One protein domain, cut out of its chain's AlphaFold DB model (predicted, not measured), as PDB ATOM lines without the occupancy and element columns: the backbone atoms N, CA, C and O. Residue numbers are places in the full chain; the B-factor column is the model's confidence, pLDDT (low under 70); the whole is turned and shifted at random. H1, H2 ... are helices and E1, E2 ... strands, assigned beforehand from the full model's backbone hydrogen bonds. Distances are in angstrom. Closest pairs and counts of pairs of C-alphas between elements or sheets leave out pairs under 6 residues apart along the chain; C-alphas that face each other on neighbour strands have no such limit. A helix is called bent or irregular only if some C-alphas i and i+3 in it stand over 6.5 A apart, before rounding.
ATOM      1  N   PRO A 740     144.576 105.500 133.445       88.31
ATOM      2  CA  PRO A 740     145.638 106.508 133.385       88.31
ATOM      3  C   PRO A 740     146.337 106.706 134.732       88.31
ATOM      4  O   PRO A 740     147.559 106.652 134.823       88.31
ATOM      5  N   SER A 741     145.555 106.821 135.814       89.62
ATOM      6  CA  SER A 741     146.105 106.974 137.164       89.62
ATOM      7  C   SER A 741     146.985 105.788 137.578       89.62
ATOM      8  O   SER A 741     148.021 105.984 138.197       89.62
ATOM      9  N   SER A 742     146.636 104.556 137.201       89.81
ATOM     10  CA  SER A 742     147.451 103.382 137.520       89.81
ATOM     11  C   SER A 742     148.731 103.320 136.691       89.81
ATOM     12  O   SER A 742     149.745 102.861 137.213       89.81
ATOM     13  N   VAL A 743     148.680 103.743 135.425       89.06
ATOM     14  CA  VAL A 743     149.843 103.779 134.527       89.06
ATOM     15  C   VAL A 743     150.862 104.784 135.059       89.06
ATOM     16  O   VAL A 743     151.981 104.399 135.384       89.06
ATOM     17  N   PHE A 744     150.456 106.036 135.269       90.25
ATOM     18  CA  PHE A 744     151.365 107.101 135.709       90.25
ATOM     19  C   PHE A 744     151.865 106.929 137.148       90.25
ATOM     20  O   PHE A 744     152.990 107.306 137.474       90.25
ATOM     21  N   MET A 745     151.079 106.293 138.023       91.88
ATOM     22  CA  MET A 745     151.531 106.001 139.385       91.88
ATOM     23  C   MET A 745     152.672 104.983 139.448       91.88
ATOM     24  O   MET A 745     153.355 104.953 140.470       91.88
ATOM     25  N   LYS A 746     152.893 104.146 138.422       89.50
ATOM     26  CA  LYS A 746     154.047 103.224 138.392       89.50
ATOM     27  C   LYS A 746     155.359 104.021 138.424       89.50
ATOM     28  O   LYS A 746     156.198 103.765 139.287       89.50
ATOM     29  N   ASP A 747     155.459 105.053 137.590       86.12
ATOM     30  CA  ASP A 747     156.652 105.900 137.480       86.12
ATOM     31  C   ASP A 747     156.851 106.779 138.720       86.12
ATOM     32  O   ASP A 747     157.954 106.839 139.270       86.12
ATOM     33  N   ILE A 748     155.774 107.396 139.225       90.69
ATOM     34  CA  ILE A 748     155.810 108.234 140.437       90.69
ATOM     35  C   ILE A 748     156.228 107.407 141.660       90.69
ATOM     36  O   ILE A 748     157.061 107.847 142.453       90.69
ATOM     37  N   LYS A 749     155.691 106.189 141.824       90.25
ATOM     38  CA  LYS A 749     156.057 105.288 142.934       90.25
ATOM     39  C   LYS A 749     157.537 104.953 142.936       90.25
ATOM     40  O   LYS A 749     158.161 104.944 143.996       90.25
ATOM     41  N   GLN A 750     158.079 104.647 141.763       88.81
ATOM     42  CA  GLN A 750     159.480 104.290 141.623       88.81
ATOM     43  C   GLN A 750     160.388 105.496 141.881       88.81
ATOM     44  O   GLN A 750     161.376 105.365 142.600       88.81
ATOM     45  N   ALA A 751     160.037 106.663 141.339       90.94
ATOM     46  CA  ALA A 751     160.840 107.873 141.462       90.94
ATOM     47  C   ALA A 751     160.817 108.481 142.873       90.94
ATOM     48  O   ALA A 751     161.854 108.886 143.384       90.94
ATOM     49  N   CYS A 752     159.658 108.521 143.535       90.56
ATOM     50  CA  CYS A 752     159.478 109.258 144.791       90.56
ATOM     51  C   CYS A 752     159.714 108.424 146.065       90.56
ATOM     52  O   CYS A 752     159.368 108.871 147.159       90.56
ATOM     53  N   LYS A 753     160.287 107.215 145.959       87.19
ATOM     54  CA  LYS A 753     160.368 106.225 147.053       87.19
ATOM     55  C   LYS A 753     160.996 106.762 148.349       87.19
ATOM     56  O   LYS A 753     160.546 106.395 149.432       87.19
ATOM     57  N   SER A 754     162.013 107.616 148.245       84.56
ATOM     58  CA  SER A 754     162.771 108.172 149.379       84.56
ATOM     59  C   SER A 754     162.635 109.691 149.528       84.56
ATOM     60  O   SER A 754     163.406 110.296 150.265       84.56
ATOM     61  N   VAL A 755     161.685 110.313 148.826       86.62
ATOM     62  CA  VAL A 755     161.560 111.774 148.786       86.62
ATOM     63  C   VAL A 755     160.750 112.280 149.980       86.62
ATOM     64  O   VAL A 755     159.612 111.851 150.205       86.62
ATOM     65  N   ASP A 756     161.347 113.207 150.725       86.50
ATOM     66  CA  ASP A 756     160.767 113.896 151.876       86.50
ATOM     67  C   ASP A 756     160.865 115.410 151.651       86.50
ATOM     68  O   ASP A 756     161.926 115.921 151.294       86.50
ATOM     69  N   VAL A 757     159.746 116.117 151.794       85.25
ATOM     70  CA  VAL A 757     159.594 117.507 151.350       85.25
ATOM     71  C   VAL A 757     158.966 118.345 152.446       85.25
ATOM     72  O   VAL A 757     157.947 117.967 153.015       85.25
ATOM     73  N   VAL A 758     159.516 119.532 152.689       83.31
ATOM     74  CA  VAL A 758     158.878 120.525 153.556       83.31
ATOM     75  C   VAL A 758     157.713 121.175 152.810       83.31
ATOM     76  O   VAL A 758     157.912 121.772 151.754       83.31
ATOM     77  N   VAL A 759     156.497 121.064 153.348       81.88
ATOM     78  CA  VAL A 759     155.281 121.656 152.771       81.88
ATOM     79  C   VAL A 759     154.659 122.687 153.721       81.88
ATOM     80  O   VAL A 759     154.682 122.483 154.942       81.88
ATOM     81  N   PRO A 760     154.064 123.777 153.197       78.69
ATOM     82  CA  PRO A 760     153.354 124.760 154.010       78.69
ATOM     83  C   PRO A 760     152.218 124.148 154.842       78.69
ATOM     84  O   PRO A 760     151.602 123.141 154.477       78.69
ATOM     85  N   GLU A 761     151.907 124.778 155.973       78.06
ATOM     86  CA  GLU A 761     150.741 124.413 156.779       78.06
ATOM     87  C   GLU A 761     149.440 124.713 156.019       78.06
ATOM     88  O   GLU A 761     149.297 125.783 155.447       78.06
ATOM     89  N   GLY A 762     148.488 123.771 156.005       78.75
ATOM     90  CA  GLY A 762     147.221 123.905 155.266       78.75
ATOM     91  C   GLY A 762     147.155 123.144 153.934       78.75
ATOM     92  O   GLY A 762     146.109 123.167 153.280       78.75
ATOM     93  N   ILE A 763     148.227 122.440 153.543       84.50
ATOM     94  CA  ILE A 763     148.221 121.482 152.424       84.50
ATOM     95  C   ILE A 763     147.510 120.184 152.832       84.50
ATOM     96  O   ILE A 763     147.896 119.523 153.792       84.50
ATOM     97  N   ALA A 764     146.499 119.778 152.066       83.31
ATOM     98  CA  ALA A 764     145.588 118.681 152.385       83.31
ATOM     99  C   ALA A 764     146.223 117.285 152.325       83.31
ATOM    100  O   ALA A 764     145.698 116.353 152.927       83.31
ATOM    101  N   MET A 765     147.339 117.116 151.604       79.31
ATOM    102  CA  MET A 765     148.084 115.847 151.586       79.31
ATOM    103  C   MET A 765     148.880 115.591 152.876       79.31
ATOM    104  O   MET A 765     149.438 114.506 153.046       79.31
ATOM    105  N   LYS A 766     148.953 116.572 153.781       75.94
ATOM    106  CA  LYS A 766     149.629 116.456 155.068       75.94
ATOM    107  C   LYS A 766     148.749 115.684 156.057       75.94
ATOM    108  O   LYS A 766     147.629 116.101 156.345       75.94
ATOM    109  N   ASP A 767     149.265 114.586 156.610       60.00
ATOM    110  CA  ASP A 767     148.616 113.925 157.748       60.00
ATOM    111  C   ASP A 767     148.622 114.858 158.965       60.00
ATOM    112  O   ASP A 767     149.591 115.570 159.220       60.00
ATOM    113  N   SER A 768     147.548 114.840 159.754       52.56
ATOM    114  CA  SER A 768     147.319 115.730 160.905       52.56
ATOM    115  C   SER A 768     148.270 115.518 162.103       52.56
ATOM    116  O   SER A 768     148.024 116.036 163.194       52.56
ATOM    117  N   GLY A 769     149.370 114.779 161.920       50.62
ATOM    118  CA  GLY A 769     150.427 114.554 162.904       50.62
ATOM    119  C   GLY A 769     151.565 115.572 162.770       50.62
ATOM    120  O   GLY A 769     152.045 115.843 161.676       50.62
ATOM    121  N   LYS A 770     151.994 116.144 163.902       50.53
ATOM    122  CA  LYS A 770     153.009 117.208 164.017       50.53
ATOM    123  C   LYS A 770     154.266 116.955 163.161       50.53
ATOM    124  O   LYS A 770     154.985 115.988 163.385       50.53
ATOM    125  N   GLY A 771     154.546 117.884 162.245       59.31
ATOM    126  CA  GLY A 771     155.746 117.954 161.399       59.31
ATOM    127  C   GLY A 771     155.505 118.861 160.184       59.31
ATOM    128  O   GLY A 771     154.357 119.050 159.793       59.31
ATOM    129  N   SER A 772     156.537 119.470 159.597       65.00
ATOM    130  CA  SER A 772     156.453 120.255 158.343       65.00
ATOM    131  C   SER A 772     156.724 119.413 157.087       65.00
ATOM    132  O   SER A 772     156.698 119.933 155.978       65.00
ATOM    133  N   HIS A 773     156.962 118.112 157.265       76.81
ATOM    134  CA  HIS A 773     157.505 117.200 156.264       76.81
ATOM    135  C   HIS A 773     156.439 116.256 155.680       76.81
ATOM    136  O   HIS A 773     155.656 115.657 156.420       76.81
ATOM    137  N   LEU A 774     156.421 116.110 154.355       82.69
ATOM    138  CA  LEU A 774     155.586 115.200 153.577       82.69
ATOM    139  C   LEU A 774     156.474 114.176 152.864       82.69
ATOM    140  O   LEU A 774     157.239 114.511 151.961       82.69
ATOM    141  N   LYS A 775     156.295 112.897 153.206       86.88
ATOM    142  CA  LYS A 775     156.944 111.782 152.507       86.88
ATOM    143  C   LYS A 775     156.140 111.401 151.265       86.88
ATOM    144  O   LYS A 775     155.127 110.709 151.386       86.88
ATOM    145  N   LEU A 776     156.599 111.800 150.078       84.56
ATOM    146  CA  LEU A 776     155.919 111.513 148.802       84.56
ATOM    147  C   LEU A 776     155.880 110.008 148.476       84.56
ATOM    148  O   LEU A 776     154.908 109.512 147.905       84.56
ATOM    149  N   GLY A 777     156.899 109.255 148.894       82.94
ATOM    150  CA  GLY A 777     156.919 107.787 148.826       82.94
ATOM    151  C   GLY A 777     156.124 107.089 149.938       82.94
ATOM    152  O   GLY A 777     155.981 105.868 149.920       82.94
ATOM    153  N   GLY A 778     155.616 107.843 150.918       83.88
ATOM    154  CA  GLY A 778     154.897 107.315 152.075       83.88
ATOM    155  C   GLY A 778     153.472 106.839 151.752       83.88
ATOM    156  O   GLY A 778     152.885 107.246 150.747       83.88
ATOM    157  N   PRO A 779     152.867 106.008 152.621       81.88
ATOM    158  CA  PRO A 779     151.558 105.396 152.375       81.88
ATOM    159  C   PRO A 779     150.431 106.424 152.186       81.88
ATOM    160  O   PRO A 779     149.524 106.191 151.388       81.88
ATOM    161  N   THR A 780     150.500 107.567 152.871       81.50
ATOM    162  CA  THR A 780     149.508 108.646 152.774       81.50
ATOM    163  C   THR A 780     149.536 109.303 151.396       81.50
ATOM    164  O   THR A 780     148.536 109.256 150.683       81.50
ATOM    165  N   ALA A 781     150.686 109.823 150.954       83.31
ATOM    166  CA  ALA A 781     150.822 110.434 149.629       83.31
ATOM    167  C   ALA A 781     150.491 109.436 148.505       83.31
ATOM    168  O   ALA A 781     149.729 109.753 147.594       83.31
ATOM    169  N   GLN A 782     150.953 108.188 148.619       85.62
ATOM    170  CA  GLN A 782     150.686 107.135 147.633       85.62
ATOM    171  C   GLN A 782     149.211 106.717 147.538       85.62
ATOM    172  O   GLN A 782     148.788 106.190 146.507       85.62
ATOM    173  N   LYS A 783     148.408 106.965 148.581       87.62
ATOM    174  CA  LYS A 783     146.952 106.765 148.566       87.62
ATOM    175  C   LYS A 783     146.202 107.952 147.952       87.62
ATOM    176  O   LYS A 783     145.121 107.753 147.402       87.62
ATOM    177  N   LEU A 784     146.756 109.163 148.038       89.31
ATOM    178  CA  LEU A 784     146.097 110.406 147.617       89.31
ATOM    179  C   LEU A 784     146.476 110.854 146.197       89.31
ATOM    180  O   LEU A 784     145.611 111.332 145.465       89.31
ATOM    181  N   LEU A 785     147.720 110.631 145.766       90.50
ATOM    182  CA  LEU A 785     148.204 110.943 144.413       90.50
ATOM    183  C   LEU A 785     147.382 110.289 143.283       90.50
ATOM    184  O   LEU A 785     147.086 110.981 142.310       90.50
ATOM    185  N   PRO A 786     146.916 109.024 143.387       91.50
ATOM    186  CA  PRO A 786     146.013 108.465 142.383       91.50
ATOM    187  C   PRO A 786     144.721 109.276 142.240       91.50
ATOM    188  O   PRO A 786     144.209 109.430 141.137       91.50
ATOM    189  N   THR A 787     144.193 109.810 143.342       91.44
ATOM    190  CA  THR A 787     143.001 110.667 143.333       91.44
ATOM    191  C   THR A 787     143.303 112.028 142.712       91.44
ATOM    192  O   THR A 787     142.488 112.525 141.941       91.44
ATOM    193  N   ALA A 788     144.491 112.584 142.968       91.12
ATOM    194  CA  ALA A 788     144.967 113.810 142.331       91.12
ATOM    195  C   ALA A 788     145.025 113.675 140.801       91.12
ATOM    196  O   ALA A 788     144.514 114.529 140.089       91.12
ATOM    197  N   LEU A 789     145.558 112.557 140.297       91.62
ATOM    198  CA  LEU A 789     145.603 112.256 138.860       91.62
ATOM    199  C   LEU A 789     144.198 112.148 138.248       91.62
ATOM    200  O   LEU A 789     143.951 112.655 137.158       91.62
ATOM    201  N   LYS A 790     143.257 111.505 138.954       91.06
ATOM    202  CA  LYS A 790     141.855 111.416 138.506       91.06
ATOM    203  C   LYS A 790     141.223 112.803 138.414       91.06
ATOM    204  O   LYS A 790     140.593 113.102 137.407       91.06
ATOM    205  N   TYR A 791     141.426 113.636 139.434       89.06
ATOM    206  CA  TYR A 791     140.938 115.010 139.451       89.06
ATOM    207  C   TYR A 791     141.544 115.852 138.325       89.06
ATOM    208  O   TYR A 791     140.809 116.494 137.579       89.06
ATOM    209  N   SER A 792     142.865 115.780 138.158       87.19
ATOM    210  CA  SER A 792     143.612 116.489 137.119       87.19
ATOM    211  C   SER A 792     143.035 116.211 135.731       87.19
ATOM    212  O   SER A 792     142.692 117.142 135.010       87.19
ATOM    213  N   LEU A 793     142.774 114.937 135.415       84.62
ATOM    214  CA  LEU A 793     142.156 114.546 134.148       84.62
ATOM    215  C   LEU A 793     140.748 115.116 133.957       84.62
ATOM    216  O   LEU A 793     140.397 115.526 132.855       84.62
ATOM    217  N   THR A 794     139.923 115.127 135.008       82.50
ATOM    218  CA  THR A 794     138.576 115.711 134.927       82.50
ATOM    219  C   THR A 794     138.608 117.234 134.801       82.50
ATOM    220  O   THR A 794     137.751 117.806 134.133       82.50
ATOM    221  N   ALA A 795     139.601 117.886 135.412       79.31
ATOM    222  CA  ALA A 795     139.730 119.336 135.443       79.31
ATOM    223  C   ALA A 795     140.333 119.903 134.148       79.31
ATOM    224  O   ALA A 795     139.846 120.921 133.649       79.31
ATOM    225  N   SER A 796     141.368 119.259 133.596       76.69
ATOM    226  CA  SER A 796     142.029 119.685 132.355       76.69
ATOM    227  C   SER A 796     141.369 119.105 131.106       76.69
ATOM    228  O   SER A 796     141.393 119.722 130.045       76.69
ATOM    229  N   GLY A 797     140.780 117.913 131.217       73.75
ATOM    230  CA  GLY A 797     140.266 117.152 130.085       73.75
ATOM    231  C   GLY A 797     141.338 116.661 129.107       73.75
ATOM    232  O   GLY A 797     140.983 116.181 128.031       73.75
ATOM    233  N   SER A 798     142.623 116.757 129.471       76.38
ATOM    234  CA  SER A 798     143.765 116.411 128.621       76.38
ATOM    235  C   SER A 798     144.597 115.277 129.228       76.38
ATOM    236  O   SER A 798     145.053 115.352 130.371       76.38
ATOM    237  N   LEU A 799     144.809 114.215 128.442       78.19
ATOM    238  CA  LEU A 799     145.718 113.118 128.798       78.19
ATOM    239  C   LEU A 799     147.191 113.550 128.728       78.19
ATOM    240  O   LEU A 799     147.999 113.024 129.490       78.19
ATOM    241  N   GLU A 800     147.518 114.506 127.856       79.69
ATOM    242  CA  GLU A 800     148.864 115.071 127.707       79.69
ATOM    243  C   GLU A 800     149.248 115.895 128.945       79.69
ATOM    244  O   GLU A 800     150.292 115.650 129.546       79.69
ATOM    245  N   ASP A 801     148.361 116.790 129.405       82.56
ATOM    246  CA  ASP A 801     148.564 117.568 130.643       82.56
ATOM    247  C   ASP A 801     148.783 116.638 131.846       82.56
ATOM    248  O   ASP A 801     149.722 116.804 132.625       82.56
ATOM    249  N   LEU A 802     147.960 115.588 131.951       86.06
ATOM    250  CA  LEU A 802     148.096 114.573 132.989       86.06
ATOM    251  C   LEU A 802     149.455 113.854 132.927       86.06
ATOM    252  O   LEU A 802     150.079 113.625 133.968       86.06
ATOM    253  N   GLN A 803     149.910 113.480 131.726       85.88
ATOM    254  CA  GLN A 803     151.195 112.814 131.527       85.88
ATOM    255  C   GLN A 803     152.363 113.743 131.879       85.88
ATOM    256  O   GLN A 803     153.295 113.298 132.550       85.88
ATOM    257  N   ASN A 804     152.313 115.009 131.464       88.25
ATOM    258  CA  ASN A 804     153.354 115.999 131.739       88.25
ATOM    259  C   ASN A 804     153.481 116.246 133.241       88.25
ATOM    260  O   ASN A 804     154.556 116.033 133.796       88.25
ATOM    261  N   LYS A 805     152.371 116.509 133.938       90.06
ATOM    262  CA  LYS A 805     152.350 116.662 135.402       90.06
ATOM    263  C   LYS A 805     152.900 115.438 136.143       90.06
ATOM    264  O   LYS A 805     153.598 115.570 137.149       90.06
ATOM    265  N   ALA A 806     152.589 114.230 135.669       90.94
ATOM    266  CA  ALA A 806     153.117 113.000 136.256       90.94
ATOM    267  C   ALA A 806     154.626 112.829 136.016       90.94
ATOM    268  O   ALA A 806     155.346 112.437 136.940       90.94
ATOM    269  N   LYS A 807     155.103 113.129 134.802       90.44
ATOM    270  CA  LYS A 807     156.528 113.091 134.448       90.44
ATOM    271  C   LYS A 807     157.321 114.134 135.220       90.44
ATOM    272  O   LYS A 807     158.314 113.766 135.830       90.44
ATOM    273  N   GLU A 808     156.847 115.373 135.273       92.25
ATOM    274  CA  GLU A 808     157.471 116.471 136.017       92.25
ATOM    275  C   GLU A 808     157.617 116.126 137.501       92.25
ATOM    276  O   GLU A 808     158.692 116.301 138.072       92.25
ATOM    277  N   LEU A 809     156.581 115.548 138.122       92.38
ATOM    278  CA  LEU A 809     156.671 115.072 139.504       92.38
ATOM    279  C   LEU A 809     157.701 113.940 139.657       92.38
ATOM    280  O   LEU A 809     158.500 113.950 140.594       92.38
ATOM    281  N   ALA A 810     157.685 112.950 138.761       91.75
ATOM    282  CA  ALA A 810     158.626 111.836 138.812       91.75
ATOM    283  C   ALA A 810     160.075 112.302 138.590       91.75
ATOM    284  O   ALA A 810     160.984 111.843 139.277       91.75
ATOM    285  N   GLU A 811     160.309 113.228 137.666       92.25
ATOM    286  CA  GLU A 811     161.617 113.827 137.412       92.25
ATOM    287  C   GLU A 811     162.082 114.664 138.600       92.25
ATOM    288  O   GLU A 811     163.194 114.440 139.075       92.25
ATOM    289  N   ALA A 812     161.215 115.506 139.166       91.31
ATOM    290  CA  ALA A 812     161.500 116.266 140.383       91.31
ATOM    291  C   ALA A 812     161.884 115.352 141.554       91.31
ATOM    292  O   ALA A 812     162.804 115.642 142.316       91.31
ATOM    293  N   CYS A 813     161.222 114.201 141.688       92.19
ATOM    294  CA  CYS A 813     161.578 113.208 142.695       92.19
ATOM    295  C   CYS A 813     162.966 112.578 142.476       92.19
ATOM    296  O   CYS A 813     163.591 112.160 143.448       92.19
ATOM    297  N   ARG A 814     163.463 112.513 141.231       90.56
ATOM    298  CA  ARG A 814     164.811 112.010 140.911       90.56
ATOM    299  C   ARG A 814     165.892 113.081 141.069       90.56
ATOM    300  O   ARG A 814     166.997 112.744 141.477       90.56
ATOM    301  N   SER A 815     165.594 114.333 140.718       87.38
ATOM    302  CA  SER A 815     166.572 115.430 140.646       87.38
ATOM    303  C   SER A 815     166.617 116.330 141.886       87.38
ATOM    304  O   SER A 815     167.589 117.061 142.058       87.38
ATOM    305  N   GLY A 816     165.611 116.259 142.763       84.81
ATOM    306  CA  GLY A 816     165.491 117.088 143.963       84.81
ATOM    307  C   GLY A 816     164.187 117.885 143.958       84.81
ATOM    308  O   GLY A 816     164.040 118.874 143.241       84.81
ATOM    309  N   PHE A 817     163.218 117.455 144.770       88.38
ATOM    310  CA  PHE A 817     161.902 118.084 144.809       88.38
ATOM    311  C   PHE A 817     161.934 119.403 145.592       88.38
ATOM    312  O   PHE A 817     162.358 119.449 146.746       88.38
ATOM    313  N   HIS A 818     161.364 120.452 144.999       85.31
ATOM    314  CA  HIS A 818     161.196 121.773 145.616       85.31
ATOM    315  C   HIS A 818     159.738 122.215 145.530       85.31
ATOM    316  O   HIS A 818     159.230 122.408 144.428       85.31
ATOM    317  N   PHE A 819     159.079 122.404 146.678       83.69
ATOM    318  CA  PHE A 819     157.662 122.779 146.722       83.69
ATOM    319  C   PHE A 819     157.387 124.160 146.112       83.69
ATOM    320  O   PHE A 819     156.305 124.386 145.575       83.69
ATOM    321  N   ASP A 820     158.354 125.079 146.149       83.44
ATOM    322  CA  ASP A 820     158.191 126.423 145.588       83.44
ATOM    323  C   ASP A 820     158.168 126.443 144.056       83.44
ATOM    324  O   ASP A 820     157.593 127.363 143.476       83.44
ATOM    325  N   ASN A 821     158.711 125.407 143.405       85.88
ATOM    326  CA  ASN A 821     158.649 125.260 141.957       85.88
ATOM    327  C   ASN A 821     157.231 124.816 141.533       85.88
ATOM    328  O   ASN A 821     156.823 123.702 141.880       85.88
ATOM    329  N   PRO A 822     156.489 125.633 140.757       84.31
ATOM    330  CA  PRO A 822     155.132 125.313 140.315       84.31
ATOM    331  C   PRO A 822     155.003 123.969 139.587       84.31
ATOM    332  O   PRO A 822     154.029 123.259 139.835       84.31
ATOM    333  N   MET A 823     155.993 123.591 138.770       84.12
ATOM    334  CA  MET A 823     155.975 122.340 137.995       84.12
ATOM    335  C   MET A 823     156.071 121.115 138.909       84.12
ATOM    336  O   MET A 823     155.315 120.156 138.787       84.12
ATOM    337  N   HIS A 824     156.928 121.182 139.931       88.06
ATOM    338  CA  HIS A 824     157.088 120.087 140.890       88.06
ATOM    339  C   HIS A 824     155.801 119.846 141.697       88.06
ATOM    340  O   HIS A 824     155.436 118.706 141.982       88.06
ATOM    341  N   ARG A 825     155.089 120.917 142.075       87.75
ATOM    342  CA  ARG A 825     153.901 120.824 142.939       87.75
ATOM    343  C   ARG A 825     152.569 120.686 142.199       87.75
ATOM    344  O   ARG A 825     151.549 120.617 142.881       87.75
ATOM    345  N   ALA A 826     152.540 120.630 140.867       89.25
ATOM    346  CA  ALA A 826     151.298 120.678 140.087       89.25
ATOM    347  C   ALA A 826     150.254 119.628 140.527       89.25
ATOM    348  O   ALA A 826     149.113 119.973 140.825       89.25
ATOM    349  N   LEU A 827     150.649 118.358 140.697       89.56
ATOM    350  CA  LEU A 827     149.731 117.307 141.175       89.56
ATOM    351  C   LEU A 827     149.313 117.466 142.644       89.56
ATOM    352  O   LEU A 827     148.217 117.055 143.029       89.56
ATOM    353  N   LEU A 828     150.168 118.051 143.486       89.56
ATOM    354  CA  LEU A 828     149.820 118.341 144.881       89.56
ATOM    355  C   LEU A 828     148.782 119.469 144.938       89.56
ATOM    356  O   LEU A 828     147.844 119.404 145.734       89.56
ATOM    357  N   VAL A 829     148.935 120.470 144.066       89.56
ATOM    358  CA  VAL A 829     147.979 121.559 143.856       89.56
ATOM    359  C   VAL A 829     146.646 121.023 143.338       89.56
ATOM    360  O   VAL A 829     145.616 121.379 143.901       89.56
ATOM    361  N   ASP A 830     146.642 120.102 142.371       90.31
ATOM    362  CA  ASP A 830     145.408 119.476 141.874       90.31
ATOM    363  C   ASP A 830     144.630 118.792 143.015       90.31
ATOM    364  O   ASP A 830     143.429 119.009 143.187       90.31
ATOM    365  N   TYR A 831     145.309 118.032 143.882       90.88
ATOM    366  CA  TYR A 831     144.657 117.438 145.054       90.88
ATOM    367  C   TYR A 831     144.142 118.482 146.051       90.88
ATOM    368  O   TYR A 831     143.051 118.332 146.602       90.88
ATOM    369  N   GLN A 832     144.910 119.545 146.293       90.06
ATOM    370  CA  GLN A 832     144.483 120.644 147.153       90.06
ATOM    371  C   GLN A 832     143.223 121.321 146.596       90.06
ATOM    372  O   GLN A 832     142.274 121.556 147.343       90.06
ATOM    373  N   CYS A 833     143.179 121.570 145.287       90.19
ATOM    374  CA  CYS A 833     142.024 122.133 144.600       90.19
ATOM    375  C   CYS A 833     140.786 121.248 144.714       90.19
ATOM    376  O   CYS A 833     139.707 121.781 144.961       90.19
ATOM    377  N   MET A 834     140.940 119.925 144.623       90.69
ATOM    378  CA  MET A 834     139.853 118.970 144.841       90.69
ATOM    379  C   MET A 834     139.280 119.061 146.268       90.69
ATOM    380  O   MET A 834     138.066 119.127 146.457       90.69
ATOM    381  N   VAL A 835     140.132 119.089 147.301       89.62
ATOM    382  CA  VAL A 835     139.666 119.162 148.702       89.62
ATOM    383  C   VAL A 835     139.008 120.514 149.009       89.62
ATOM    384  O   VAL A 835     138.003 120.578 149.730       89.62
ATOM    385  N   LEU A 836     139.546 121.596 148.443       89.00
ATOM    386  CA  LEU A 836     138.946 122.925 148.529       89.00
ATOM    387  C   LEU A 836     137.600 122.981 147.800       89.00
ATOM    388  O   LEU A 836     136.660 123.555 148.341       89.00
ATOM    389  N   GLU A 837     137.467 122.343 146.637       89.50
ATOM    390  CA  GLU A 837     136.207 122.245 145.893       89.50
ATOM    391  C   GLU A 837     135.126 121.527 146.710       89.50
ATOM    392  O   GLU A 837     134.005 122.022 146.836       89.50
ATOM    393  N   GLU A 838     135.458 120.393 147.341       88.19
ATOM    394  CA  GLU A 838     134.524 119.673 148.215       88.19
ATOM    395  C   GLU A 838     134.061 120.534 149.399       88.19
ATOM    396  O   GLU A 838     132.895 120.486 149.815       88.19
ATOM    397  N   SER A 839     134.978 121.318 149.965       89.06
ATOM    398  CA  SER A 839     134.703 122.218 151.087       89.06
ATOM    399  C   SER A 839     133.857 123.414 150.647       89.06
ATOM    400  O   SER A 839     132.874 123.743 151.318       89.06
ATOM    401  N   ALA A 840     134.163 123.984 149.479       89.38
ATOM    402  CA  ALA A 840     133.414 125.053 148.831       89.38
ATOM    403  C   ALA A 840     131.989 124.604 148.484       89.38
ATOM    404  O   ALA A 840     131.034 125.286 148.845       89.38
ATOM    405  N   ALA A 841     131.804 123.420 147.898       88.19
ATOM    406  CA  ALA A 841     130.482 122.873 147.590       88.19
ATOM    407  C   ALA A 841     129.618 122.702 148.856       88.19
ATOM    408  O   ALA A 841     128.435 123.051 148.871       88.19
ATOM    409  N   LYS A 842     130.208 122.221 149.960       88.75
ATOM    410  CA  LYS A 842     129.527 122.142 151.266       88.75
ATOM    411  C   LYS A 842     129.223 123.529 151.840       88.75
ATOM    412  O   LYS A 842     128.163 123.701 152.439       88.75
ATOM    413  N   PHE A 843     130.121 124.499 151.676       90.56
ATOM    414  CA  PHE A 843     129.912 125.892 152.078       90.56
ATOM    415  C   PHE A 843     128.753 126.525 151.299       90.56
ATOM    416  O   PHE A 843     127.819 127.014 151.928       90.56
ATOM    417  N   LEU A 844     128.744 126.423 149.967       89.69
ATOM    418  CA  LEU A 844     127.672 126.924 149.098       89.69
ATOM    419  C   LEU A 844     126.327 126.286 149.463       89.69
ATOM    420  O   LEU A 844     125.317 126.979 149.567       89.69
ATOM    421  N   LYS A 845     126.317 124.981 149.761       88.75
ATOM    422  CA  LYS A 845     125.115 124.271 150.225       88.75
ATOM    423  C   LYS A 845     124.609 124.798 151.569       88.75
ATOM    424  O   LYS A 845     123.401 124.916 151.760       88.75
ATOM    425  N   LYS A 846     125.508 125.115 152.509       89.44
ATOM    426  CA  LYS A 846     125.145 125.733 153.798       89.44
ATOM    427  C   LYS A 846     124.707 127.195 153.636       89.44
ATOM    428  O   LYS A 846     123.862 127.643 154.404       89.44
ATOM    429  N   LEU A 847     125.272 127.923 152.669       88.62
ATOM    430  CA  LEU A 847     124.978 129.332 152.405       88.62
ATOM    431  C   LEU A 847     123.611 129.520 151.733       88.62
ATOM    432  O   LEU A 847     122.809 130.316 152.208       88.62
ATOM    433  N   PHE A 848     123.342 128.776 150.659       87.69
ATOM    434  CA  PHE A 848     122.128 128.929 149.848       87.69
ATOM    435  C   PHE A 848     120.993 127.967 150.235       87.69
ATOM    436  O   PHE A 848     119.842 128.179 149.852       87.69
ATOM    437  N   GLY A 849     121.277 126.908 150.999       80.38
ATOM    438  CA  GLY A 849     120.271 125.920 151.391       80.38
ATOM    439  C   GLY A 849     119.607 125.243 150.184       80.38
ATOM    440  O   GLY A 849     120.262 124.934 149.195       80.38
ATOM    441  N   LYS A 850     118.289 125.004 150.265       74.38
ATOM    442  CA  LYS A 850     117.468 124.447 149.165       74.38
ATOM    443  C   LYS A 850     116.822 125.537 148.291       74.38
ATOM    444  O   LYS A 850     115.730 125.329 147.761       74.38
ATOM    445  N   ALA A 851     117.417 126.728 148.207       69.56
ATOM    446  CA  ALA A 851     116.859 127.809 147.398       69.56
ATOM    447  C   ALA A 851     116.768 127.386 145.918       69.56
ATOM    448  O   ALA A 851     117.740 126.891 145.357       69.56
ATOM    449  N   LYS A 852     115.607 127.594 145.274       64.00
ATOM    450  CA  LYS A 852     115.392 127.226 143.857       64.00
ATOM    451  C   LYS A 852     116.318 127.988 142.895       64.00
ATOM    452  O   LYS A 852     116.685 127.445 141.858       64.00
ATOM    453  N   LYS A 853     116.686 129.230 143.236       70.25
ATOM    454  CA  LYS A 853     117.674 130.065 142.533       70.25
ATOM    455  C   LYS A 853     118.459 130.890 143.554       70.25
ATOM    456  O   LYS A 853     117.852 131.531 144.409       70.25
ATOM    457  N   ALA A 854     119.789 130.858 143.474       76.69
ATOM    458  CA  ALA A 854     120.656 131.701 144.291       76.69
ATOM    459  C   ALA A 854     120.751 133.113 143.669       76.69
ATOM    460  O   ALA A 854     120.928 133.208 142.451       76.69
ATOM    461  N   PRO A 855     120.639 134.202 144.453       81.38
ATOM    462  CA  PRO A 855     120.838 135.560 143.946       81.38
ATOM    463  C   PRO A 855     122.247 135.735 143.358       81.38
ATOM    464  O   PRO A 855     123.235 135.404 144.014       81.38
ATOM    465  N   GLN A 856     122.350 136.242 142.126       81.00
ATOM    466  CA  GLN A 856     123.625 136.341 141.392       81.00
ATOM    467  C   GLN A 856     124.658 137.239 142.096       81.00
ATOM    468  O   GLN A 856     125.856 136.966 142.069       81.00
ATOM    469  N   ASP A 857     124.203 138.278 142.794       82.69
ATOM    470  CA  ASP A 857     125.040 139.157 143.611       82.69
ATOM    471  C   ASP A 857     125.657 138.422 144.816       82.69
ATOM    472  O   ASP A 857     126.824 138.639 145.150       82.69
ATOM    473  N   GLN A 858     124.906 137.513 145.444       83.38
ATOM    474  CA  GLN A 858     125.408 136.671 146.529       83.38
ATOM    475  C   GLN A 858     126.318 135.553 146.022       83.38
ATOM    476  O   GLN A 858     127.295 135.230 146.694       83.38
ATOM    477  N   VAL A 859     126.038 134.993 144.840       84.81
ATOM    478  CA  VAL A 859     126.927 134.035 144.165       84.81
ATOM    479  C   VAL A 859     128.279 134.687 143.881       84.81
ATOM    480  O   VAL A 859     129.306 134.145 144.289       84.81
ATOM    481  N   LYS A 860     128.286 135.892 143.297       86.38
ATOM    482  CA  LYS A 860     129.513 136.658 143.044       86.38
ATOM    483  C   LYS A 860     130.299 136.915 144.333       86.38
ATOM    484  O   LYS A 860     131.477 136.581 144.403       86.38
ATOM    485  N   LYS A 861     129.637 137.404 145.391       87.19
ATOM    486  CA  LYS A 861     130.270 137.620 146.709       87.19
ATOM    487  C   LYS A 861     130.847 136.334 147.307       87.19
ATOM    488  O   LYS A 861     131.925 136.365 147.896       87.19
ATOM    489  N   ALA A 862     130.142 135.210 147.177       88.56
ATOM    490  CA  ALA A 862     130.596 133.919 147.682       88.56
ATOM    491  C   ALA A 862     131.853 133.431 146.947       88.56
ATOM    492  O   ALA A 862     132.801 132.997 147.600       88.56
ATOM    493  N   PHE A 863     131.903 133.540 145.617       89.25
ATOM    494  CA  PHE A 863     133.087 133.150 144.850       89.25
ATOM    495  C   PHE A 863     134.253 134.130 144.992       89.25
ATOM    496  O   PHE A 863     135.394 133.682 145.059       89.25
ATOM    497  N   ASP A 864     134.002 135.431 145.154       87.69
ATOM    498  CA  ASP A 864     135.057 136.399 145.483       87.69
ATOM    499  C   ASP A 864     135.682 136.117 146.859       87.69
ATOM    500  O   ASP A 864     136.890 136.267 147.033       87.69
ATOM    501  N   PHE A 865     134.900 135.621 147.824       88.44
ATOM    502  CA  PHE A 865     135.440 135.077 149.072       88.44
ATOM    503  C   PHE A 865     136.253 133.791 148.839       88.44
ATOM    504  O   PHE A 865     137.384 133.696 149.310       88.44
ATOM    505  N   LEU A 866     135.718 132.820 148.089       88.12
ATOM    506  CA  LEU A 866     136.383 131.535 147.829       88.12
ATOM    507  C   LEU A 866     137.693 131.666 147.033       88.12
ATOM    508  O   LEU A 866     138.590 130.843 147.215       88.12
ATOM    509  N   LYS A 867     137.851 132.706 146.200       86.50
ATOM    510  CA  LYS A 867     139.125 133.026 145.532       86.50
ATOM    511  C   LYS A 867     140.269 133.217 146.533       86.50
ATOM    512  O   LYS A 867     141.373 132.745 146.278       86.50
ATOM    513  N   GLY A 868     139.988 133.835 147.682       80.38
ATOM    514  CA  GLY A 868     140.956 134.041 148.767       80.38
ATOM    515  C   GLY A 868     141.214 132.806 149.640       80.38
ATOM    516  O   GLY A 868     142.070 132.842 150.518       80.38
ATOM    517  N   VAL A 869     140.497 131.696 149.428       85.44
ATOM    518  CA  VAL A 869     140.628 130.481 150.244       85.44
ATOM    519  C   VAL A 869     141.610 129.511 149.583       85.44
ATOM    520  O   VAL A 869     141.284 128.827 148.612       85.44
ATOM    521  N   ASN A 870     142.832 129.444 150.115       83.75
ATOM    522  CA  ASN A 870     143.904 128.573 149.602       83.75
ATOM    523  C   ASN A 870     144.279 127.429 150.564       83.75
ATOM    524  O   ASN A 870     144.812 126.403 150.138       83.75
ATOM    525  N   MET A 871     143.962 127.577 151.850       83.50
ATOM    526  CA  MET A 871     144.287 126.614 152.903       83.50
ATOM    527  C   MET A 871     143.101 125.702 153.230       83.50
ATOM    528  O   MET A 871     141.955 126.148 153.208       83.50
ATOM    529  N   VAL A 872     143.392 124.451 153.598       81.31
ATOM    530  CA  VAL A 872     142.405 123.491 154.115       81.31
ATOM    531  C   VAL A 872     142.607 123.309 155.617       81.31
ATOM    532  O   VAL A 872     143.719 123.031 156.072       81.31
ATOM    533  N   PHE A 873     141.524 123.395 156.390       77.88
ATOM    534  CA  PHE A 873     141.527 123.079 157.821       77.88
ATOM    535  C   PHE A 873     140.840 121.733 158.082       77.88
ATOM    536  O   PHE A 873     139.716 121.489 157.651       77.88
ATOM    537  N   SER A 874     141.495 120.825 158.813       65.81
ATOM    538  CA  SER A 874     140.900 119.513 159.102       65.81
ATOM    539  C   SER A 874     139.723 119.628 160.079       65.81
ATOM    540  O   SER A 874     139.868 120.272 161.118       65.81
ATOM    541  N   LYS A 875     138.629 118.907 159.786       62.56
ATOM    542  CA  LYS A 875     137.335 118.907 160.503       62.56
ATOM    543  C   LYS A 875     136.645 120.292 160.481       62.56
ATOM    544  O   LYS A 875     137.173 121.295 160.944       62.56
ATOM    545  N   ASP A 876     135.437 120.320 159.917       63.97
ATOM    546  CA  ASP A 876     134.511 121.470 159.880       63.97
ATOM    547  C   ASP A 876     134.914 122.692 159.029       63.97
ATOM    548  O   ASP A 876     134.398 123.794 159.233       63.97
ATOM    549  N   ASP A 877     135.772 122.514 158.018       80.06
ATOM    550  CA  ASP A 877     136.262 123.624 157.182       80.06
ATOM    551  C   ASP A 877     135.137 124.435 156.521       80.06
ATOM    552  O   ASP A 877     135.108 125.658 156.591       80.06
ATOM    553  N   SER A 878     134.111 123.766 155.987       84.38
ATOM    554  CA  SER A 878     132.979 124.454 155.347       84.38
ATOM    555  C   SER A 878     132.167 125.326 156.321       84.38
ATOM    556  O   SER A 878     131.458 126.246 155.916       84.38
ATOM    557  N   GLU A 879     132.225 125.017 157.616       83.56
ATOM    558  CA  GLU A 879     131.576 125.769 158.690       83.56
ATOM    559  C   GLU A 879     132.408 126.977 159.118       83.56
ATOM    560  O   GLU A 879     131.867 128.058 159.358       83.56
ATOM    561  N   ARG A 880     133.731 126.806 159.153       83.00
ATOM    562  CA  ARG A 880     134.691 127.894 159.348       83.00
ATOM    563  C   ARG A 880     134.640 128.888 158.187       83.00
ATOM    564  O   ARG A 880     134.552 130.087 158.448       83.00
ATOM    565  N   MET A 881     134.556 128.404 156.945       87.06
ATOM    566  CA  MET A 881     134.337 129.224 155.748       87.06
ATOM    567  C   MET A 881     133.050 130.045 155.870       87.06
ATOM    568  O   MET A 881     133.067 131.254 155.660       87.06
ATOM    569  N   LEU A 882     131.942 129.428 156.304       85.44
ATOM    570  CA  LEU A 882     130.672 130.134 156.499       85.44
ATOM    571  C   LEU A 882     130.755 131.226 157.575       85.44
ATOM    572  O   LEU A 882     130.207 132.312 157.393       85.44
ATOM    573  N   LYS A 883     131.438 130.952 158.695       84.25
ATOM    574  CA  LYS A 883     131.659 131.940 159.762       84.25
ATOM    575  C   LYS A 883     132.531 133.102 159.281       84.25
ATOM    576  O   LYS A 883     132.192 134.248 159.554       84.25
ATOM    577  N   ALA A 884     133.610 132.822 158.549       82.88
ATOM    578  CA  ALA A 884     134.504 133.844 158.004       82.88
ATOM    579  C   ALA A 884     133.807 134.726 156.956       82.88
ATOM    580  O   ALA A 884     133.907 135.950 157.032       82.88
ATOM    581  N   PHE A 885     133.025 134.115 156.059       86.50
ATOM    582  CA  PHE A 885     132.207 134.820 155.073       86.50
ATOM    583  C   PHE A 885     131.210 135.780 155.738       86.50
ATOM    584  O   PHE A 885     131.164 136.959 155.401       86.50
ATOM    585  N   LYS A 886     130.458 135.306 156.744       83.38
ATOM    586  CA  LYS A 886     129.499 136.141 157.494       83.38
ATOM    587  C   LYS A 886     130.164 137.267 158.286       83.38
ATOM    588  O   LYS A 886     129.558 138.314 158.465       83.38
ATOM    589  N   ALA A 887     131.388 137.051 158.761       79.12
ATOM    590  CA  ALA A 887     132.149 138.044 159.512       79.12
ATOM    591  C   ALA A 887     132.833 139.101 158.623       79.12
ATOM    592  O   ALA A 887     133.540 139.953 159.154       79.12
ATOM    593  N   GLY A 888     132.695 139.028 157.289       69.38
ATOM    594  CA  GLY A 888     133.415 139.907 156.356       69.38
ATOM    595  C   GLY A 888     134.939 139.735 156.409       69.38
ATOM    596  O   GLY A 888     135.684 140.590 155.940       69.38
ATOM    597  N   ALA A 889     135.422 138.642 157.004       61.09
ATOM    598  CA  ALA A 889     136.831 138.424 157.285       61.09
ATOM    599  C   ALA A 889     137.497 137.665 156.129       61.09
ATOM    600  O   ALA A 889     137.761 136.469 156.245       61.09
ATOM    601  N   GLN A 890     137.810 138.361 155.030       55.69
ATOM    602  CA  GLN A 890     138.746 137.829 154.022       55.69
ATOM    603  C   GLN A 890     140.124 137.538 154.664       55.69
ATOM    604  O   GLN A 890     140.738 136.508 154.408       55.69
ATOM    605  N   ASN A 891     140.526 138.360 155.639       51.03
ATOM    606  CA  ASN A 891     141.867 138.381 156.242       51.03
ATOM    607  C   ASN A 891     142.208 137.227 157.214       51.03
ATOM    608  O   ASN A 891     143.300 137.228 157.775       51.03
ATOM    609  N   LYS A 892     141.302 136.271 157.491       53.59
ATOM    610  CA  LYS A 892     141.593 135.126 158.397       53.59
ATOM    611  C   LYS A 892     141.972 133.830 157.675       53.59
ATOM    612  O   LYS A 892     142.540 132.948 158.309       53.59
ATOM    613  N   TYR A 893     141.643 133.715 156.389       61.06
ATOM    614  CA  TYR A 893     142.027 132.586 155.532       61.06
ATOM    615  C   TYR A 893     143.237 132.904 154.644       61.06
ATOM    616  O   TYR A 893     143.840 131.988 154.087       61.06
ATOM    617  N   ASP A 894     143.597 134.185 154.555       56.06
ATOM    618  CA  ASP A 894     144.727 134.687 153.791       56.06
ATOM    619  C   ASP A 894     145.885 135.005 154.747       56.06
ATOM    620  O   ASP A 894     145.918 136.044 155.414       56.06
ATOM    621  N   THR A 895     146.817 134.063 154.890       56.03
ATOM    622  CA  THR A 895     148.108 134.362 155.513       56.03
ATOM    623  C   THR A 895     149.053 134.778 154.397       56.03
ATOM    624  O   THR A 895     149.223 134.040 153.431       56.03
ATOM    625  N   LYS A 896     149.724 135.931 154.540       54.38
ATOM    626  CA  LYS A 896     150.706 136.470 153.569       54.38
ATOM    627  C   LYS A 896     151.884 135.520 153.239       54.38
ATOM    628  O   LYS A 896     152.796 135.911 152.523       54.38
ATOM    629  N   GLN A 897     151.897 134.311 153.801       58.09
ATOM    630  CA  GLN A 897     152.944 133.297 153.692       58.09
ATOM    631  C   GLN A 897     152.490 132.015 152.965       58.09
ATOM    632  O   GLN A 897     153.319 131.133 152.761       58.09
ATOM    633  N   PHE A 898     151.215 131.873 152.577       68.31
ATOM    634  CA  PHE A 898     150.747 130.681 151.861       68.31
ATOM    635  C   PHE A 898     150.784 130.889 150.341       68.31
ATOM    636  O   PHE A 898     150.398 131.937 149.830       68.31
ATOM    637  N   VAL A 899     151.250 129.874 149.612       71.06
ATOM    638  CA  VAL A 899     151.333 129.893 148.146       71.06
ATOM    639  C   VAL A 899     149.941 130.100 147.543       71.06
ATOM    640  O   VAL A 899     148.998 129.403 147.911       71.06
ATOM    641  N   GLN A 900     149.811 131.024 146.588       74.25
ATOM    642  CA  GLN A 900     148.562 131.211 145.852       74.25
ATOM    643  C   GLN A 900     148.230 129.950 145.042       74.25
ATOM    644  O   GLN A 900     149.056 129.464 144.268       74.25
ATOM    645  N   ILE A 901     147.020 129.415 145.230       78.06
ATOM    646  CA  ILE A 901     146.564 128.192 144.565       78.06
ATOM    647  C   ILE A 901     145.474 128.546 143.571       78.06
ATOM    648  O   ILE A 901     144.335 128.848 143.954       78.06
ATOM    649  N   ASP A 902     145.846 128.486 142.298       80.62
ATOM    650  CA  ASP A 902     144.929 128.693 141.191       80.62
ATOM    651  C   ASP A 902     144.159 127.401 140.904       80.62
ATOM    652  O   ASP A 902     144.715 126.408 140.438       80.62
ATOM    653  N   CYS A 903     142.874 127.401 141.250       85.75
ATOM    654  CA  CYS A 903     141.966 126.301 140.963       85.75
ATOM    655  C   CYS A 903     140.962 126.777 139.925       85.75
ATOM    656  O   CYS A 903     140.286 127.779 140.159       85.75
ATOM    657  N   ARG A 904     140.781 126.016 138.840       82.69
ATOM    658  CA  ARG A 904     139.864 126.359 137.738       82.69
ATOM    659  C   ARG A 904     138.477 126.814 138.217       82.69
ATOM    660  O   ARG A 904     137.960 127.829 137.764       82.69
ATOM    661  N   TRP A 905     137.897 126.112 139.191       85.12
ATOM    662  CA  TRP A 905     136.560 126.407 139.719       85.12
ATOM    663  C   TRP A 905     136.447 127.741 140.486       85.12
ATOM    664  O   TRP A 905     135.339 128.209 140.747       85.12
ATOM    665  N   LYS A 906     137.566 128.385 140.846       86.69
ATOM    666  CA  LYS A 906     137.582 129.712 141.487       86.69
ATOM    667  C   LYS A 906     137.410 130.859 140.493       86.69
ATOM    668  O   LYS A 906     137.014 131.948 140.906       86.69
ATOM    669  N   SER A 907     137.707 130.644 139.214       82.25
ATOM    670  CA  SER A 907     137.752 131.691 138.185       82.25
ATOM    671  C   SER A 907     136.809 131.437 137.005       82.25
ATOM    672  O   SER A 907     136.331 132.412 136.435       82.25
ATOM    673  N   ASP A 908     136.491 130.177 136.688       81.62
ATOM    674  CA  ASP A 908     135.609 129.759 135.583       81.62
ATOM    675  C   ASP A 908     134.112 129.968 135.933       81.62
ATOM    676  O   ASP A 908     133.577 129.234 136.771       81.62
ATOM    677  N   PRO A 909     133.408 130.948 135.322       81.06
ATOM    678  CA  PRO A 909     132.022 131.272 135.673       81.06
ATOM    679  C   PRO A 909     131.031 130.130 135.417       81.06
ATOM    680  O   PRO A 909     130.075 129.969 136.181       81.06
ATOM    681  N   GLU A 910     131.254 129.318 134.381       76.38
ATOM    682  CA  GLU A 910     130.388 128.175 134.080       76.38
ATOM    683  C   GLU A 910     130.529 127.105 135.162       76.38
ATOM    684  O   GLU A 910     129.536 126.585 135.681       76.38
ATOM    685  N   TYR A 911     131.769 126.839 135.581       78.88
ATOM    686  CA  TYR A 911     132.050 125.912 136.672       78.88
ATOM    687  C   TYR A 911     131.432 126.395 137.994       78.88
ATOM    688  O   TYR A 911     130.826 125.614 138.733       78.88
ATOM    689  N   GLN A 912     131.515 127.695 138.281       85.44
ATOM    690  CA  GLN A 912     130.906 128.309 139.465       85.44
ATOM    691  C   GLN A 912     129.382 128.148 139.490       85.44
ATOM    692  O   GLN A 912     128.810 127.746 140.509       85.44
ATOM    693  N   GLN A 913     128.717 128.431 138.367       81.44
ATOM    694  CA  GLN A 913     127.271 128.274 138.232       81.44
ATOM    695  C   GLN A 913     126.854 126.819 138.443       81.44
ATOM    696  O   GLN A 913     125.904 126.538 139.179       81.44
ATOM    697  N   MET A 914     127.610 125.893 137.861       78.06
ATOM    698  CA  MET A 914     127.419 124.467 138.055       78.06
ATOM    699  C   MET A 914     127.526 124.110 139.547       78.06
ATOM    700  O   MET A 914     126.584 123.543 140.108       78.06
ATOM    701  N   MET A 915     128.600 124.496 140.244       83.06
ATOM    702  CA  MET A 915     128.763 124.201 141.678       83.06
ATOM    703  C   MET A 915     127.582 124.708 142.525       83.06
ATOM    704  O   MET A 915     127.156 124.028 143.463       83.06
ATOM    705  N   VAL A 916     127.012 125.867 142.182       84.31
ATOM    706  CA  VAL A 916     125.813 126.415 142.840       84.31
ATOM    707  C   VAL A 916     124.574 125.557 142.571       84.31
ATOM    708  O   VAL A 916     123.812 125.286 143.504       84.31
ATOM    709  N   LEU A 917     124.373 125.072 141.342       78.94
ATOM    710  CA  LEU A 917     123.277 124.152 141.008       78.94
ATOM    711  C   LEU A 917     123.385 122.841 141.799       78.94
ATOM    712  O   LEU A 917     122.411 122.398 142.416       78.94
ATOM    713  N   ALA A 918     124.585 122.256 141.872       78.06
ATOM    714  CA  ALA A 918     124.822 121.049 142.663       78.06
ATOM    715  C   ALA A 918     124.622 121.280 144.169       78.06
ATOM    716  O   ALA A 918     124.094 120.407 144.864       78.06
ATOM    717  N   ALA A 919     125.014 122.449 144.678       81.12
ATOM    718  CA  ALA A 919     124.856 122.814 146.080       81.12
ATOM    719  C   ALA A 919     123.386 123.034 146.480       81.12
ATOM    720  O   ALA A 919     122.975 122.592 147.555       81.12
ATOM    721  N   THR A 920     122.599 123.683 145.618       78.38
ATOM    722  CA  THR A 920     121.185 124.024 145.867       78.38
ATOM    723  C   THR A 920     120.222 122.872 145.581       78.38
ATOM    724  O   THR A 920     119.093 122.865 146.077       78.38
ATOM    725  N   GLY A 921     120.655 121.866 144.814       67.38
ATOM    726  CA  GLY A 921     119.804 120.754 144.393       67.38
ATOM    727  C   GLY A 921     118.707 121.178 143.414       67.38
ATOM    728  O   GLY A 921     117.724 120.447 143.261       67.38
ATOM    729  N   SER A 922     118.856 122.348 142.778       53.38
ATOM    730  CA  SER A 922     117.953 122.815 141.733       53.38
ATOM    731  C   SER A 922     118.091 121.888 140.527       53.38
ATOM    732  O   SER A 922     119.087 121.912 139.807       53.38
ATOM    733  N   LYS A 923     117.112 120.996 140.355       46.31
ATOM    734  CA  LYS A 923     116.950 120.216 139.130       46.31
ATOM    735  C   LYS A 923     116.378 121.155 138.076       46.31
ATOM    736  O   LYS A 923     115.166 121.159 137.877       46.31
ATOM    737  N   ASP A 924     117.219 121.953 137.429       39.12
ATOM    738  CA  ASP A 924     116.812 122.530 136.152       39.12
ATOM    739  C   ASP A 924     116.769 121.372 135.145       39.12
ATOM    740  O   ASP A 924     117.788 120.861 134.669       39.12
ATOM    741  N   THR A 925     115.551 120.877 134.925       35.00
ATOM    742  CA  THR A 925     115.198 119.723 134.091       35.00
ATOM    743  C   THR A 925     115.539 119.904 132.611       35.00
ATOM    744  O   THR A 925     115.397 118.955 131.851       35.00
ATOM    745  N   SER A 926     116.050 121.067 132.202       33.81
ATOM    746  CA  SER A 926     116.585 121.306 130.857       33.81
ATOM    747  C   SER A 926     118.010 120.771 130.652       33.81
ATOM    748  O   SER A 926     118.430 120.623 129.512       33.81
ATOM    749  N   SER A 927     118.750 120.437 131.719       33.53
ATOM    750  CA  SER A 927     120.128 119.908 131.622       33.53
ATOM    751  C   SER A 927     120.230 118.379 131.733       33.53
ATOM    752  O   SER A 927     121.274 117.802 131.437       33.53
ATOM    753  N   SER A 928     119.149 117.696 132.138       30.89
ATOM    754  CA  SER A 928     119.119 116.226 132.261       30.89
ATOM    755  C   SER A 928     118.844 115.493 130.948       30.89
ATOM    756  O   SER A 928     118.950 114.265 130.887       30.89
ATOM    757  N   GLU A 929     118.512 116.227 129.891       29.16
ATOM    758  CA  GLU A 929     118.557 115.711 128.535       29.16
ATOM    759  C   GLU A 929     119.860 116.185 127.909       29.16
ATOM    760  O   GLU A 929     119.952 117.267 127.345       29.16
ATOM    761  N   TYR A 930     120.892 115.340 127.983       32.66
ATOM    762  CA  TYR A 930     121.862 115.332 126.898       32.66
ATOM    763  C   TYR A 930     121.063 115.028 125.626       32.66
ATOM    764  O   TYR A 930     120.706 113.869 125.358       32.66
ATOM    765  N   SER A 931     120.679 116.085 124.917       29.86
ATOM    766  CA  SER A 931     120.236 115.998 123.541       29.86
ATOM    767  C   SER A 931     121.437 115.474 122.776       29.86
ATOM    768  O   SER A 931     122.495 116.103 122.756       29.86
ATOM    769  N   LEU A 932     121.295 114.279 122.195       30.67
ATOM    770  CA  LEU A 932     122.189 113.883 121.113       30.67
ATOM    771  C   LEU A 932     122.209 115.064 120.134       30.67
ATOM    772  O   LEU A 932     121.127 115.607 119.891       30.67
ATOM    773  N   PRO A 933     123.375 115.510 119.639       29.52
ATOM    774  CA  PRO A 933     123.409 116.615 118.697       29.52
ATOM    775  C   PRO A 933     122.444 116.289 117.560       29.52
ATOM    776  O   PRO A 933     122.627 115.295 116.854       29.52
TER     777      PRO A 933
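Overview. This is residues 740 to 933 of the 968 residues of an uncharacterized protein of Cystoisospora suis (UniProt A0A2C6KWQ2). What is the main picture? Long, kinked H4 is a spine joining two lobes: at its first part is the up-and-down bundle H1, H2 and H3, each running against the one before, of which H2 and H3 pack on H4 while H1 is apart from it, and H6 and H8 pack on its far part, with short H7 and H5 near by. The small antiparallel hairpin E1-E2 sits between H1 and H2 in the chain, and residues 925 to 933 stick out as a tail. What is it made of? The 194 printed residues hold eight named helices and two strands, in the order H1 E1 E2 H2 H3 H4 H5 H6 H7 H8, mostly helix. It is compact, with a radius of gyration of the C-alphas of 18.1 A, but flat, spanning 51 by 47 by 23 A.

Arrangement. How do the first parts stand? H1, residues 740 to 751, touches H3, residues 799 to 815, the same way at a shallow tilt of 10 degrees, closest at the C-alphas of Ile 748 and Ala 810, 4.9 A. H2, residues 779 to 796, forms a helical hairpin with H3, at 34.5 degrees only just short of steep; the closest C-alphas, of Leu 793 and Leu 802, are 6.1 A apart. E1, residues 756 to 758, and E2, residues 773 to 775, form a hairpin with N 757 and O 774 within hydrogen-bond range, 3.0 A. What touches the hub? H4, residues 822 to 848, touches H2 with residues 827 to 834 alone, about perpendicular at 77 degrees, closest at the C-alphas of Ala 788 and Tyr 831, 4.5 A. With residues 839 to 847 alone it touches H6, residues 877 to 886, closest at the C-alphas of Phe 843 and Ser 878, 4.7 A; with residues 841 to 848 alone it touches H8, residues 909 to 920, closest at the C-alphas of Lys 845 and Ala 919, 4.4 A. H7, residues 904 to 907, touches H5, residues 856 to 867, closest at the C-alphas of Lys 867 and Lys 906, 5.5 A. Are the helix backbones complete? Every O i to N i+4 pair is within hydrogen-bond range in H3, H5, H6 and H8, but 6 of 8 in H1, 12 of 14 in H2 and 21 of 23 in H4; H7 is too short for such a pair.

Along the chain. Where does H1 begin? C-alpha 740 is at (145.638, 106.508, 133.385). How long is H4? It measures 34.5 A, ending with C-alpha 848 at (122.128, 128.929, 149.848), and is irregular: C-alphas 824 and 827 are 7.9 A apart.

Size, cuts and confidence. How far does it reach? The two C-alphas farthest apart, of Lys 770 and Pro 933, are 54.1 A apart, and the printed part has no cut. Which links are long? E1 to E2 and H6 to H7. Where is confidence low? It is under 70 at residues 767 to 772, 851 to 852, 874 to 876, 888 to 898 and 921 to 933.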